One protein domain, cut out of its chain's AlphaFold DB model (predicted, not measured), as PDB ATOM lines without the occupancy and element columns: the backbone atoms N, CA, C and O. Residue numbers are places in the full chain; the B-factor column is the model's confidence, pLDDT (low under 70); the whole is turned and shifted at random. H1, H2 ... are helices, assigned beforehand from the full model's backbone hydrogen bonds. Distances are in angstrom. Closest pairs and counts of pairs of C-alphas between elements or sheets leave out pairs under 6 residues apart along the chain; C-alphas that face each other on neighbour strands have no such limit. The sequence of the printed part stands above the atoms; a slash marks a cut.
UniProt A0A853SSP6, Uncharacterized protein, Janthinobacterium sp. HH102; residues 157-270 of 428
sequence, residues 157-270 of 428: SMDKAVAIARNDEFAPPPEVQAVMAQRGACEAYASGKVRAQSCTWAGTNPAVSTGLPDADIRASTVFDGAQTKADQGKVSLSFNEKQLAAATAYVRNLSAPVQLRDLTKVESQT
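This is residues 157 to 270 of the 428 residues of an uncharacterized protein of Janthinobacterium sp. HH102 (UniProt A0A853SSP6). Two long helices, H2 and H5, run in opposite directions near each other; H1 packs on both, H3 and H4 pack on H2 and H5 respectively, and a tail ending in free-standing H6 sticks out. The 114 printed residues, with six named helices, H1 to H6, and no named strand, are all helix in class, compact (radius of gyration of the C-alphas 15.4 A) and flat, spanning 55 by 34 by 17 A.

H1, residues 157 to 165, begins at C-alpha (136.721, 264.739, 198.862). H2, 174 to 188, and H5, 241 to 255, each measure 20.7 A. H3 is 193 to 201, H4 220 to 225, and H6 265 to 269, ending at (124.118, 291.468, 191.117).

H1 touches H2, closest C-alphas Met 158 and Gly 184, 4.1 A, at a steep tilt of 48 degrees. H1 touches H5 residues 248 to 252 alone, closest C-alphas Ala 165 and Arg 252, 6.3 A. H3 only just touches H2 residues 183 to 186, with 3 pairs of C-alphas within 8 A, the closest Cys 199 and Cys 186, 5.8 A. H4 and H5 form a hairpin, closest C-alphas Val 222 and Ala 247, 5.4 A. In H1 to H6 every O i to N i+4 pair is within hydrogen-bond range.

The C-alphas farthest apart, Ala 230 and Thr 270, are 55.6 A apart. The links H3 to H4 and H4 to H5 are long. The printed part has no cut, and no printed residue is under pLDDT 70.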
ATOM      1  N   SER A 157     136.046 263.441 198.881       91.44
ATOM      2  CA  SER A 157     136.721 264.739 198.862       91.44
ATOM      3  C   SER A 157     137.271 265.059 197.471       91.44
ATOM      4  O   SER A 157     137.124 266.180 196.987       91.44
ATOM      5  N   MET A 158     137.855 264.064 196.794       91.25
ATOM      6  CA  MET A 158     138.326 264.232 195.420       91.25
ATOM      7  C   MET A 158     137.161 264.304 194.426       91.25
ATOM      8  O   MET A 158     137.180 265.160 193.546       91.25
ATOM      9  N   ASP A 159     136.117 263.487 194.592       90.12
ATOM     10  CA  ASP A 159     134.916 263.544 193.746       90.12
ATOM     11  C   ASP A 159     134.258 264.934 193.805       90.12
ATOM     12  O   ASP A 159     133.893 265.503 192.773       90.12
ATOM     13  N   LYS A 160     134.199 265.530 195.001       90.88
ATOM     14  CA  LYS A 160     133.731 266.906 195.191       90.88
ATOM     15  C   LYS A 160     134.673 267.941 194.572       90.88
ATOM     16  O   LYS A 160     134.214 268.862 193.901       90.88
ATOM     17  N   ALA A 161     135.988 267.783 194.735       90.75
ATOM     18  CA  ALA A 161     136.968 268.669 194.106       90.75
ATOM     19  C   ALA A 161     136.875 268.643 192.569       90.75
ATOM     20  O   ALA A 161     137.016 269.684 191.930       90.75
ATOM     21  N   VAL A 162     136.596 267.477 191.978       88.12
ATOM     22  CA  VAL A 162     136.332 267.311 190.542       88.12
ATOM     23  C   VAL A 162     135.004 267.961 190.136       88.12
ATOM     24  O   VAL A 162     134.948 268.606 189.089       88.12
ATOM     25  N   ALA A 163     133.947 267.838 190.943       86.44
ATOM     26  CA  ALA A 163     132.655 268.478 190.676       86.44
ATOM     27  C   ALA A 163     132.743 270.016 190.697       86.44
ATOM     28  O   ALA A 163     132.192 270.672 189.813       86.44
ATOM     29  N   ILE A 164     133.494 270.581 191.650       87.06
ATOM     30  CA  ILE A 164     133.803 272.018 191.700       87.06
ATOM     31  C   ILE A 164     134.581 272.430 190.450       87.06
ATOM     32  O   ILE A 164     134.228 273.410 189.802       87.06
ATOM     33  N   ALA A 165     135.614 271.663 190.082       84.38
ATOM     34  CA  ALA A 165     136.395 271.900 188.870       84.38
ATOM     35  C   ALA A 165     135.476 272.012 187.641       84.38
ATOM     36  O   ALA A 165     135.500 273.014 186.940       84.38
ATOM     37  N   ARG A 166     134.540 271.069 187.497       79.19
ATOM     38  CA  ARG A 166     133.522 271.010 186.434       79.19
ATOM     39  C   ARG A 166     132.479 272.133 186.430       79.19
ATOM     40  O   ARG A 166     131.642 272.140 185.527       79.19
ATOM     41  N   ASN A 167     132.504 273.056 187.393       79.25
ATOM     42  CA  ASN A 167     131.432 274.025 187.647       79.25
ATOM     43  C   ASN A 167     130.060 273.356 187.876       79.25
ATOM     44  O   ASN A 167     129.019 273.956 187.614       79.25
ATOM     45  N   ASP A 168     130.047 272.104 188.339       81.75
ATOM     46  CA  ASP A 168     128.812 271.398 188.691       81.75
ATOM     47  C   ASP A 168     128.390 271.707 190.143       81.75
ATOM     48  O   ASP A 168     127.236 271.501 190.519       81.75
ATOM     49  N   GLU A 169     129.323 272.204 190.961       86.00
ATOM     50  CA  GLU A 169     129.109 272.662 192.333       86.00
ATOM     51  C   GLU A 169     129.753 274.034 192.553       86.00
ATOM     52  O   GLU A 169     130.784 274.343 191.956       86.00
ATOM     53  N   PHE A 170     129.168 274.827 193.456       85.88
ATOM     54  CA  PHE A 170     129.716 276.124 193.850       85.88
ATOM     55  C   PHE A 170     131.095 275.972 194.501       85.88
ATOM     56  O   PHE A 170     131.278 275.195 195.444       85.88
ATOM     57  N   ALA A 171     132.047 276.773 194.037       89.50
ATOM     58  CA  ALA A 171     133.407 276.814 194.535       89.50
ATOM     59  C   ALA A 171     133.468 277.501 195.922       89.50
ATOM     60  O   ALA A 171     133.150 278.691 196.038       89.50
ATOM     61  N   PRO A 172     133.891 276.793 196.994       92.56
ATOM     62  CA  PRO A 172     134.132 277.398 198.307       92.56
ATOM     63  C   PRO A 172     135.404 278.274 198.282       92.56
ATOM     64  O   PRO A 172     136.034 278.397 197.235       92.56
ATOM     65  N   PRO A 173     135.833 278.901 199.396       92.81
ATOM     66  CA  PRO A 173     137.117 279.600 199.431       92.81
ATOM     67  C   PRO A 173     138.281 278.738 198.900       92.81
ATOM     68  O   PRO A 173     138.305 277.537 199.201       92.81
ATOM     69  N   PRO A 174     139.237 279.325 198.151       90.00
ATOM     70  CA  PRO A 174     140.376 278.611 197.554       90.00
ATOM     71  C   PRO A 174     141.093 277.674 198.537       90.00
ATOM     72  O   PRO A 174     141.407 276.531 198.212       90.00
ATOM     73  N   GLU A 175     141.218 278.111 199.788       91.00
ATOM     74  CA  GLU A 175     141.977 277.406 200.825       91.00
ATOM     75  C   GLU A 175     141.264 276.118 201.248       91.00
ATOM     76  O   GLU A 175     141.886 275.078 201.463       91.00
ATOM     77  N   VAL A 176     139.929 276.157 201.283       92.12
ATOM     78  CA  VAL A 176     139.089 274.986 201.555       92.12
ATOM     79  C   VAL A 176     139.167 274.001 200.391       92.12
ATOM     80  O   VAL A 176     139.245 272.793 200.615       92.12
ATOM     81  N   GLN A 177     139.181 274.496 199.149       91.25
ATOM     82  CA  GLN A 177     139.332 273.646 197.965       91.25
ATOM     83  C   GLN A 177     140.695 272.957 197.935       91.25
ATOM     84  O   GLN A 177     140.762 271.767 197.645       91.25
ATOM     85  N   ALA A 178     141.769 273.688 198.241       89.31
ATOM     86  CA  ALA A 178     143.126 273.156 198.241       89.31
ATOM     87  C   ALA A 178     143.275 272.016 199.258       89.31
ATOM     88  O   ALA A 178     143.767 270.942 198.913       89.31
ATOM     89  N   VAL A 179     142.769 272.210 200.483       91.50
ATOM     90  CA  VAL A 179     142.765 271.170 201.524       91.50
ATOM     91  C   VAL A 179     141.879 269.986 201.125       91.50
ATOM     92  O   VAL A 179     142.289 268.839 201.271       91.50
ATOM     93  N   MET A 180     140.689 270.234 200.571       93.44
ATOM     94  CA  MET A 180     139.787 269.180 200.090       93.44
ATOM     95  C   MET A 180     140.430 268.336 198.980       93.44
ATOM     96  O   MET A 180     140.387 267.103 199.028       93.44
ATOM     97  N   ALA A 181     141.046 268.982 197.994       91.69
ATOM     98  CA  ALA A 181     141.712 268.308 196.890       91.69
ATOM     99  C   ALA A 181     142.938 267.521 197.371       91.69
ATOM    100  O   ALA A 181     143.110 266.369 196.978       91.69
ATOM    101  N   GLN A 182     143.749 268.097 198.265       92.31
ATOM    102  CA  GLN A 182     144.907 267.417 198.849       92.31
ATOM    103  C   GLN A 182     144.482 266.196 199.669       92.31
ATOM    104  O   GLN A 182     145.025 265.109 199.464       92.31
ATOM    105  N   ARG A 183     143.476 266.343 200.536       92.69
ATOM    106  CA  ARG A 183     142.923 265.234 201.316       92.69
ATOM    107  C   ARG A 183     142.412 264.128 200.400       92.69
ATOM    108  O   ARG A 183     142.762 262.965 200.578       92.69
ATOM    109  N   GLY A 184     141.643 264.501 199.379       91.88
ATOM    110  CA  GLY A 184     141.102 263.554 198.414       91.88
ATOM    111  C   GLY A 184     142.185 262.821 197.626       91.88
ATOM    112  O   GLY A 184     142.100 261.610 197.447       91.88
ATOM    113  N   ALA A 185     143.238 263.528 197.214       92.31
ATOM    114  CA  ALA A 185     144.381 262.941 196.518       92.31
ATOM    115  C   ALA A 185     145.106 261.926 197.407       92.31
ATOM    116  O   ALA A 185     145.475 260.840 196.956       92.31
ATOM    117  N   CYS A 186     145.272 262.265 198.686       93.50
ATOM    118  CA  CYS A 186     145.899 261.402 199.671       93.50
ATOM    119  C   CYS A 186     145.089 260.137 199.973       93.50
ATOM    120  O   CYS A 186     145.670 259.062 200.067       93.50
ATOM    121  N   GLU A 187     143.767 260.241 200.084       91.94
ATOM    122  CA  GLU A 187     142.884 259.098 200.354       91.94
ATOM    123  C   GLU A 187     142.687 258.185 199.126       91.94
ATOM    124  O   GLU A 187     142.459 256.983 199.274       91.94
ATOM    125  N   ALA A 188     142.752 258.738 197.911       91.50
ATOM    126  CA  ALA A 188     142.465 257.998 196.679       91.50
ATOM    127  C   ALA A 188     143.702 257.380 196.010       91.50
ATOM    128  O   ALA A 188     143.625 256.269 195.468       91.50
ATOM    129  N   TYR A 189     144.822 258.111 196.005       93.06
ATOM    130  CA  TYR A 189     145.944 257.836 195.107       93.06
ATOM    131  C   TYR A 189     147.321 257.880 195.769       93.06
ATOM    132  O   TYR A 189     148.271 257.391 195.156       93.06
ATOM    133  N   ALA A 190     147.485 258.450 196.967       92.19
ATOM    134  CA  ALA A 190     148.826 258.622 197.519       92.19
ATOM    135  C   ALA A 190     149.498 257.281 197.810       92.19
ATOM    136  O   ALA A 190     149.033 256.467 198.607       92.19
ATOM    137  N   SER A 191     150.645 257.085 197.164       84.06
ATOM    138  CA  SER A 191     151.448 255.881 197.293       84.06
ATOM    139  C   SER A 191     152.925 256.215 197.529       84.06
ATOM    140  O   SER A 191     153.345 257.373 197.503       84.06
ATOM    141  N   GLY A 192     153.739 255.188 197.772       78.38
ATOM    142  CA  GLY A 192     155.181 255.345 197.957       78.38
ATOM    143  C   GLY A 192     155.568 255.907 199.326       78.38
ATOM    144  O   GLY A 192     154.731 256.110 200.195       78.38
ATOM    145  N   LYS A 193     156.873 256.111 199.544       80.88
ATOM    146  CA  LYS A 193     157.393 256.524 200.859       80.88
ATOM    147  C   LYS A 193     157.204 258.020 201.107       80.88
ATOM    148  O   LYS A 193     156.625 258.389 202.115       80.88
ATOM    149  N   VAL A 194     157.630 258.872 200.172       90.38
ATOM    150  CA  VAL A 194     157.634 260.332 200.376       90.38
ATOM    151  C   VAL A 194     156.222 260.912 200.351       90.38
ATOM    152  O   VAL A 194     155.824 261.565 201.306       90.38
ATOM    153  N   ARG A 195     155.435 260.643 199.299       91.44
ATOM    154  CA  ARG A 195     154.097 261.235 199.157       91.44
ATOM    155  C   ARG A 195     153.137 260.761 200.248       91.44
ATOM    156  O   ARG A 195     152.459 261.592 200.845       91.44
ATOM    157  N   ALA A 196     153.111 259.460 200.546       91.44
ATOM    158  CA  ALA A 196     152.290 258.942 201.640       91.44
ATOM    159  C   ALA A 196     152.706 259.549 202.990       91.44
ATOM    160  O   ALA A 196     151.847 259.979 203.753       91.44
ATOM    161  N   GLN A 197     154.010 259.678 203.255       93.38
ATOM    162  CA  GLN A 197     154.505 260.317 204.475       93.38
ATOM    163  C   GLN A 197     154.124 261.803 204.550       93.38
ATOM    164  O   GLN A 197     153.692 262.262 205.604       93.38
ATOM    165  N   SER A 198     154.196 262.543 203.439       93.31
ATOM    166  CA  SER A 198     153.713 263.927 203.376       93.31
ATOM    167  C   SER A 198     152.209 264.030 203.646       93.31
ATOM    168  O   SER A 198     151.786 264.940 204.350       93.31
ATOM    169  N   CYS A 199     151.401 263.084 203.154       94.69
ATOM    170  CA  CYS A 199     149.975 263.012 203.480       94.69
ATOM    171  C   CYS A 199     149.739 262.787 204.979       94.69
ATOM    172  O   CYS A 199     148.900 263.467 205.565       94.69
ATOM    173  N   THR A 200     150.512 261.894 205.607       93.31
ATOM    174  CA  THR A 200     150.453 261.659 207.056       93.31
ATOM    175  C   THR A 200     150.842 262.904 207.850       93.31
ATOM    176  O   THR A 200     150.142 263.260 208.795       93.31
ATOM    177  N   TRP A 201     151.909 263.609 207.460       93.12
ATOM    178  CA  TRP A 201     152.300 264.879 208.087       93.12
ATOM    179  C   TRP A 201     151.242 265.971 207.923       93.12
ATOM    180  O   TRP A 201     151.051 266.778 208.826       93.12
ATOM    181  N   ALA A 202     150.515 265.961 206.806       91.69
ATOM    182  CA  ALA A 202     149.372 266.834 206.562       91.69
ATOM    183  C   ALA A 202     148.085 266.390 207.296       91.69
ATOM    184  O   ALA A 202     147.021 266.955 207.058       91.69
ATOM    185  N   GLY A 203     148.144 265.370 208.162       91.56
ATOM    186  CA  GLY A 203     147.001 264.897 208.949       91.56
ATOM    187  C   GLY A 203     145.973 264.080 208.158       91.56
ATOM    188  O   GLY A 203     144.858 263.880 208.633       91.56
ATOM    189  N   THR A 204     146.322 263.604 206.959       90.62
ATOM    190  CA  THR A 204     145.467 262.722 206.150       90.62
ATOM    191  C   THR A 204     145.976 261.287 206.210       90.62
ATOM    192  O   THR A 204     147.183 261.050 206.220       90.62
ATOM    193  N   ASN A 205     145.069 260.310 206.214       89.12
ATOM    194  CA  ASN A 205     145.452 258.907 206.118       89.12
ATOM    195  C   ASN A 205     145.709 258.539 204.643       89.12
ATOM    196  O   ASN A 205     144.742 258.479 203.878       89.12
ATOM    197  N   PRO A 206     146.968 258.334 204.207       90.88
ATOM    198  CA  PRO A 206     147.246 257.970 202.827       90.88
ATOM    199  C   PRO A 206     146.657 256.596 202.513       90.88
ATOM    200  O   PRO A 206     146.871 255.628 203.244       90.88
ATOM    201  N   ALA A 207     145.951 256.500 201.396       86.25
ATOM    202  CA  ALA A 207     145.423 255.249 200.896       86.25
ATOM    203  C   ALA A 207     145.478 255.211 199.367       86.25
ATOM    204  O   ALA A 207     145.533 256.226 198.677       86.25
ATOM    205  N   VAL A 208     145.457 253.989 198.839       85.69
ATOM    206  CA  VAL A 208     145.310 253.722 197.407       85.69
ATOM    207  C   VAL A 208     143.976 253.003 197.219       85.69
ATOM    208  O   VAL A 208     143.938 251.853 196.783       85.69
ATOM    209  N   SER A 209     142.873 253.649 197.623       80.31
ATOM    210  CA  SER A 209     141.528 253.040 197.647       80.31
ATOM    211  C   SER A 209     141.087 252.526 196.271       80.31
ATOM    212  O   SER A 209     140.345 251.548 196.151       80.31
ATOM    213  N   THR A 210     141.612 253.129 195.207       80.31
ATOM    214  CA  THR A 210     141.375 252.725 193.818       80.31
ATOM    215  C   THR A 210     142.239 251.543 193.365       80.31
ATOM    216  O   THR A 210     141.855 250.838 192.428       80.31
ATOM    217  N   GLY A 211     143.369 251.280 194.028       89.00
ATOM    218  CA  GLY A 211     144.434 250.385 193.555       89.00
ATOM    219  C   GLY A 211     145.354 251.013 192.496       89.00
ATOM    220  O   GLY A 211     146.175 250.304 191.911       89.00
ATOM    221  N   LEU A 212     145.219 252.321 192.242       92.19
ATOM    222  CA  LEU A 212     145.926 253.073 191.204       92.19
ATOM    223  C   LEU A 212     146.910 254.080 191.833       92.19
ATOM    224  O   LEU A 212     146.558 255.240 192.049       92.19
ATOM    225  N   PRO A 213     148.137 253.655 192.172       91.75
ATOM    226  CA  PRO A 213     149.104 254.507 192.856       91.75
ATOM    227  C   PRO A 213     149.491 255.742 192.033       91.75
ATOM    228  O   PRO A 213     149.893 255.643 190.876       91.75
ATOM    229  N   ASP A 214     149.409 256.903 192.675       91.44
ATOM    230  CA  ASP A 214     149.704 258.246 192.171       91.44
ATOM    231  C   ASP A 214     149.109 258.579 190.801       91.44
ATOM    232  O   ASP A 214     149.703 259.304 190.001       91.44
ATOM    233  N   ALA A 215     147.931 258.033 190.516       92.31
ATOM    234  CA  ALA A 215     147.309 258.187 189.216       92.31
ATOM    235  C   ALA A 215     146.849 259.631 188.929       92.31
ATOM    236  O   ALA A 215     146.756 260.030 187.776       92.31
ATOM    237  N   ASP A 216     146.642 260.452 189.950       91.50
ATOM    238  CA  ASP A 216     146.239 261.855 189.831       91.50
ATOM    239  C   ASP A 216     147.377 262.830 189.478       91.50
ATOM    240  O   ASP A 216     147.116 264.011 189.252       91.50
ATOM    241  N   ILE A 217     148.631 262.364 189.425       90.62
ATOM    242  CA  ILE A 217     149.807 263.211 189.135       90.62
ATOM    243  C   ILE A 217     150.705 262.677 188.010       90.62
ATOM    244  O   ILE A 217     151.668 263.340 187.628       90.62
ATOM    245  N   ARG A 218     150.426 261.488 187.461       90.38
ATOM    246  CA  ARG A 218     151.232 260.890 186.383       90.38
ATOM    247  C   ARG A 218     150.594 261.120 185.020       90.38
ATOM    248  O   ARG A 218     149.465 260.704 184.789       90.38
ATOM    249  N   ALA A 219     151.372 261.641 184.073       88.81
ATOM    250  CA  ALA A 219     150.941 261.780 182.680       88.81
ATOM    251  C   ALA A 219     150.522 260.439 182.045       88.81
ATOM    252  O   ALA A 219     149.584 260.395 181.247       88.81
ATOM    253  N   SER A 220     151.151 259.328 182.451       89.81
ATOM    254  CA  SER A 220     150.785 257.977 182.003       89.81
ATOM    255  C   SER A 220     149.327 257.623 182.312       89.81
ATOM    256  O   SER A 220     148.739 256.810 181.611       89.81
ATOM    257  N   THR A 221     148.689 258.257 183.300       91.69
ATOM    258  CA  THR A 221     147.260 258.054 183.575       91.69
ATOM    259  C   THR A 221     146.380 258.426 182.385       91.69
ATOM    260  O   THR A 221     145.403 257.734 182.112       91.69
ATOM    261  N   VAL A 222     146.734 259.489 181.660       89.19
ATOM    262  CA  VAL A 222     145.998 259.944 180.474       89.19
ATOM    263  C   VAL A 222     146.427 259.164 179.231       89.19
ATOM    264  O   VAL A 222     145.586 258.753 178.432       89.19
ATOM    265  N   PHE A 223     147.731 258.942 179.049       89.12
ATOM    266  CA  PHE A 223     148.260 258.358 177.810       89.12
ATOM    267  C   PHE A 223     148.234 256.831 177.778       89.12
ATOM    268  O   PHE A 223     147.923 256.249 176.742       89.12
ATOM    269  N   ASP A 224     148.471 256.187 178.912       90.38
ATOM    270  CA  ASP A 224     148.565 254.730 179.017       90.38
ATOM    271  C   ASP A 224     147.387 254.143 179.799       90.38
ATOM    272  O   ASP A 224     147.099 252.955 179.689       90.38
ATOM    273  N   GLY A 225     146.665 254.977 180.546       91.19
ATOM    274  CA  GLY A 225     145.699 254.551 181.550       91.19
ATOM    275  C   GLY A 225     146.371 254.373 182.902       91.19
ATOM    276  O   GLY A 225     147.512 253.929 182.998       91.19
ATOM    277  N   ALA A 226     145.661 254.720 183.975       91.75
ATOM    278  CA  ALA A 226     146.178 254.501 185.319       91.75
ATOM    279  C   ALA A 226     146.485 253.011 185.533       91.75
ATOM    280  O   ALA A 226     145.635 252.147 185.295       91.75
ATOM    281  N   GLN A 227     147.702 252.715 185.982       89.25
ATOM    282  CA  GLN A 227     148.195 251.350 186.127       89.25
ATOM    283  C   GLN A 227     148.180 250.924 187.591       89.25
ATOM    284  O   GLN A 227     148.570 251.676 188.485       89.25
ATOM    285  N   THR A 228     147.777 249.679 187.823       88.81
ATOM    286  CA  THR A 228     148.102 248.981 189.066       88.81
ATOM    287  C   THR A 228     149.576 248.564 189.042       88.81
ATOM    288  O   THR A 228     150.233 248.596 188.000       88.81
ATOM    289  N   LYS A 229     150.108 248.083 190.171       80.88
ATOM    290  CA  LYS A 229     151.457 247.491 190.195       80.88
ATOM    291  C   LYS A 229     151.597 246.293 189.236       80.88
ATOM    292  O   LYS A 229     152.676 246.075 188.702       80.88
ATOM    293  N   ALA A 230     150.524 245.530 189.013       81.94
ATOM    294  CA  ALA A 230     150.521 244.368 188.118       81.94
ATOM    295  C   ALA A 230     150.416 244.745 186.625       81.94
ATOM    296  O   ALA A 230     150.739 243.936 185.752       81.94
ATOM    297  N   ASP A 231     149.982 245.971 186.333       81.81
ATOM    298  CA  ASP A 231     149.769 246.477 184.974       81.81
ATOM    299  C   ASP A 231     150.818 247.504 184.552       81.81
ATOM    300  O   ASP A 231     150.655 248.179 183.536       81.81
ATOM    301  N   GLN A 232     151.901 247.621 185.321       80.81
ATOM    302  CA  GLN A 232     152.950 248.586 185.046       80.81
ATOM    303  C   GLN A 232     153.551 248.360 183.649       80.81
ATOM    304  O   GLN A 232     153.984 247.257 183.317       80.81
ATOM    305  N   GLY A 233     153.558 249.412 182.829       79.12
ATOM    306  CA  GLY A 233     154.036 249.377 181.443       79.12
ATOM    307  C   GLY A 233     153.015 248.905 180.400       79.12
ATOM    308  O   GLY A 233     153.353 248.861 179.220       79.12
ATOM    309  N   LYS A 234     151.773 248.574 180.784       85.88
ATOM    310  CA  LYS A 234     150.709 248.198 179.835       85.88
ATOM    311  C   LYS A 234     149.848 249.397 179.442       85.88
ATOM    312  O   LYS A 234     149.403 250.157 180.297       85.88
ATOM    313  N   VAL A 235     149.528 249.516 178.156       90.25
ATOM    314  CA  VAL A 235     148.612 250.548 177.651       90.25
ATOM    315  C   VAL A 235     147.177 250.018 177.639       90.25
ATOM    316  O   VAL A 235     146.879 249.009 177.004       90.25
ATOM    317  N   SER A 236     146.273 250.725 178.312       90.75
ATOM    318  CA  SER A 236     144.829 250.496 178.305       90.75
ATOM    319  C   SER A 236     144.159 251.409 177.283       90.75
ATOM    320  O   SER A 236     143.970 252.597 177.540       90.75
ATOM    321  N   LEU A 237     143.792 250.893 176.108       90.31
ATOM    322  CA  LEU A 237     143.109 251.717 175.098       90.31
ATOM    323  C   LEU A 237     141.640 251.977 175.462       90.31
ATOM    324  O   LEU A 237     141.084 252.973 175.011       90.31
ATOM    325  N   SER A 238     141.022 251.121 176.283       89.31
ATOM    326  CA  SER A 238     139.677 251.301 176.847       89.31
ATOM    327  C   SER A 238     139.734 251.417 178.365       89.31
ATOM    328  O   SER A 238     139.936 250.424 179.062       89.31
ATOM    329  N   PHE A 239     139.509 252.616 178.889       88.44
ATOM    330  CA  PHE A 239     139.560 252.868 180.321       88.44
ATOM    331  C   PHE A 239     138.397 252.202 181.053       88.44
ATOM    332  O   PHE A 239     137.241 252.251 180.630       88.44
ATOM    333  N   ASN A 240     138.717 251.579 182.185       86.69
ATOM    334  CA  ASN A 240     137.707 251.225 183.175       86.69
ATOM    335  C   ASN A 240     137.300 252.463 183.999       86.69
ATOM    336  O   ASN A 240     137.936 253.514 183.927       86.69
ATOM    337  N   GLU A 241     136.246 252.337 184.806       85.88
ATOM    338  CA  GLU A 241     135.696 253.455 185.589       85.88
ATOM    339  C   GLU A 241     136.734 254.093 186.525       85.88
ATOM    340  O   GLU A 241     136.814 255.316 186.610       85.88
ATOM    341  N   LYS A 242     137.601 253.290 187.156       89.19
ATOM    342  CA  LYS A 242     138.666 253.796 188.035       89.19
ATOM    343  C   LYS A 242     139.749 254.551 187.258       89.19
ATOM    344  O   LYS A 242     140.224 255.585 187.717       89.19
ATOM    345  N   GLN A 243     140.126 254.059 186.076       90.81
ATOM    346  CA  GLN A 243     141.075 254.731 185.182       90.81
ATOM    347  C   GLN A 243     140.510 256.059 184.673       90.81
ATOM    348  O   GLN A 243     141.231 257.053 184.642       90.81
ATOM    349  N   LEU A 244     139.220 256.101 184.334       88.00
ATOM    350  CA  LEU A 244     138.547 257.324 183.901       88.00
ATOM    351  C   LEU A 244     138.424 258.349 185.041       88.00
ATOM    352  O   LEU A 244     138.660 259.540 184.826       88.00
ATOM    353  N   ALA A 245     138.118 257.897 186.262       88.81
ATOM    354  CA  ALA A 245     138.103 258.746 187.453       88.81
ATOM    355  C   ALA A 245     139.492 259.335 187.750       88.81
ATOM    356  O   ALA A 245     139.624 260.534 187.994       88.81
ATOM    357  N   ALA A 246     140.541 258.516 187.650       92.06
ATOM    358  CA  ALA A 246     141.920 258.958 187.821       92.06
ATOM    359  C   ALA A 246     142.366 259.948 186.737       92.06
ATOM    360  O   ALA A 246     142.971 260.970 187.057       92.06
ATOM    361  N   ALA A 247     142.023 259.696 185.469       90.69
ATOM    362  CA  ALA A 247     142.281 260.631 184.377       90.69
ATOM    363  C   ALA A 247     141.567 261.966 184.603       90.69
ATOM    364  O   ALA A 247     142.164 263.020 184.412       90.69
ATOM    365  N   THR A 248     140.333 261.938 185.108       86.38
ATOM    366  CA  THR A 248     139.593 263.158 185.456       86.38
ATOM    367  C   THR A 248     140.257 263.921 186.610       86.38
ATOM    368  O   THR A 248     140.383 265.142 186.541       86.38
ATOM    369  N   ALA A 249     140.731 263.222 187.648       89.62
ATOM    370  CA  ALA A 249     141.470 263.838 188.754       89.62
ATOM    371  C   ALA A 249     142.797 264.467 188.284       89.62
ATOM    372  O   ALA A 249     143.131 265.582 188.686       89.62
ATOM    373  N   TYR A 250     143.516 263.795 187.380       91.12
ATOM    374  CA  TYR A 250     144.725 264.330 186.754       91.12
ATOM    375  C   TYR A 250     144.435 265.581 185.913       91.12
ATOM    376  O   TYR A 250     145.095 266.605 186.081       91.12
ATOM    377  N   VAL A 251     143.411 265.534 185.052       86.75
ATOM    378  CA  VAL A 251     142.977 266.683 184.238       86.75
ATOM    379  C   VAL A 251     142.617 267.869 185.127       86.75
ATOM    380  O   VAL A 251     143.081 268.974 184.868       86.75
ATOM    381  N   ARG A 252     141.887 267.637 186.223       88.12
ATOM    382  CA  ARG A 252     141.562 268.672 187.211       88.12
ATOM    383  C   ARG A 252     142.810 269.335 187.790       88.12
ATOM    384  O   ARG A 252     142.832 270.553 187.940       88.12
ATOM    385  N   ASN A 253     143.835 268.552 188.127       88.00
ATOM    386  CA  ASN A 253     145.086 269.086 188.670       88.00
ATOM    387  C   ASN A 253     145.843 269.954 187.654       88.00
ATOM    388  O   ASN A 253     146.573 270.852 188.066       88.00
ATOM    389  N   LEU A 254     145.646 269.721 186.353       84.50
ATOM    390  CA  LEU A 254     146.207 270.553 185.290       84.50
ATOM    391  C   LEU A 254     145.378 271.813 185.010       84.50
ATOM    392  O   LEU A 254     145.951 272.884 184.839       84.50
ATOM    393  N   SER A 255     144.051 271.692 184.939       79.06
ATOM    394  CA  SER A 255     143.184 272.750 184.408       79.06
ATOM    395  C   SER A 255     142.655 273.719 185.464       79.06
ATOM    396  O   SER A 255     142.579 274.921 185.214       79.06
ATOM    397  N   ALA A 256     142.308 273.223 186.652       77.88
ATOM    398  CA  ALA A 256     141.779 274.030 187.749       77.88
ATOM    399  C   ALA A 256     142.220 273.470 189.112       77.88
ATOM    400  O   ALA A 256     141.400 272.945 189.878       77.88
ATOM    401  N   PRO A 257     143.519 273.586 189.450       76.75
ATOM    402  CA  PRO A 257     144.047 273.071 190.706       76.75
ATOM    403  C   PRO A 257     143.455 273.773 191.935       76.75
ATOM    404  O   PRO A 257     143.345 273.148 192.987       76.75
ATOM    405  N   VAL A 258     143.060 275.039 191.814       84.69
ATOM    406  CA  VAL A 258     142.272 275.796 192.796       84.69
ATOM    407  C   VAL A 258     141.494 276.869 192.031       84.69
ATOM    408  O   VAL A 258     142.059 277.509 191.145       84.69
ATOM    409  N   GLN A 259     140.215 277.070 192.353       82.75
ATOM    410  CA  GLN A 259     139.398 278.145 191.783       82.75
ATOM    411  C   GLN A 259     139.128 279.238 192.813       82.75
ATOM    412  O   GLN A 259     139.175 278.995 194.018       82.75
ATOM    413  N   LEU A 260     138.801 280.443 192.347       86.81
ATOM    414  CA  LEU A 260     138.274 281.486 193.224       86.81
ATOM    415  C   LEU A 260     136.926 281.051 193.815       86.81
ATOM    416  O   LEU A 260     136.206 280.259 193.212       86.81
ATOM    417  N   ARG A 261     136.589 281.583 194.996       92.56
ATOM    418  CA  ARG A 261     135.254 281.398 195.571       92.56
ATOM    419  C   ARG A 261     134.222 281.969 194.607       92.56
ATOM    420  O   ARG A 261     134.368 283.107 194.162       92.56
ATOM    421  N   ASP A 262     133.151 281.228 194.372       90.50
ATOM    422  CA  ASP A 262     132.029 281.763 193.618       90.50
ATOM    423  C   ASP A 262     131.348 282.918 194.359       90.50
ATOM    424  O   ASP A 262     131.207 282.922 195.590       90.50
ATOM    425  N   LEU A 263     130.896 283.906 193.588       91.06
ATOM    426  CA  LEU A 263     130.143 285.034 194.119       91.06
ATOM    427  C   LEU A 263     128.809 284.562 194.703       91.06
ATOM    428  O   LEU A 263     128.110 283.721 194.135       91.06
ATOM    429  N   THR A 264     128.420 285.157 195.825       93.69
ATOM    430  CA  THR A 264     127.058 285.028 196.340       93.69
ATOM    431  C   THR A 264     126.072 285.723 195.404       93.69
ATOM    432  O   THR A 264     126.433 286.582 194.598       93.69
ATOM    433  N   LYS A 265     124.784 285.403 195.554       94.06
ATOM    434  CA  LYS A 265     123.713 286.033 194.772       94.06
ATOM    435  C   LYS A 265     123.776 287.565 194.825       94.06
ATOM    436  O   LYS A 265     123.662 288.201 193.785       94.06
ATOM    437  N   VAL A 266     123.991 288.148 196.005       95.44
ATOM    438  CA  VAL A 266     124.046 289.609 196.176       95.44
ATOM    439  C   VAL A 266     125.295 290.194 195.512       95.44
ATOM    440  O   VAL A 266     125.185 291.158 194.761       95.44
ATOM    441  N   GLU A 267     126.462 289.572 195.705       93.94
ATOM    442  CA  GLU A 267     127.717 289.998 195.066       93.94
ATOM    443  C   GLU A 267     127.624 289.937 193.535       93.94
ATOM    444  O   GLU A 267     128.093 290.839 192.855       93.94
ATOM    445  N   SER A 268     126.971 288.912 192.979       91.94
ATOM    446  CA  SER A 268     126.814 288.750 191.526       91.94
ATOM    447  C   SER A 268     125.924 289.812 190.866       91.94
ATOM    448  O   SER A 268     125.993 290.009 189.652       91.94
ATOM    449  N   GLN A 269     125.074 290.494 191.641       94.50
ATOM    450  CA  GLN A 269     124.118 291.468 191.117       94.50
ATOM    451  C   GLN A 269     124.718 292.864 190.928       94.50
ATOM    452  O   GLN A 269     124.153 293.632 190.140       94.50
ATOM    453  N   THR A 270     125.840 293.168 191.593       96.56
ATOM    454  CA  THR A 270     126.553 294.448 191.470       96.56
ATOM    455  C   THR A 270     127.276 294.565 190.129       96.56
ATOM    456  O   THR A 270     127.539 293.565 189.452       96.56
TER     457      THR A 270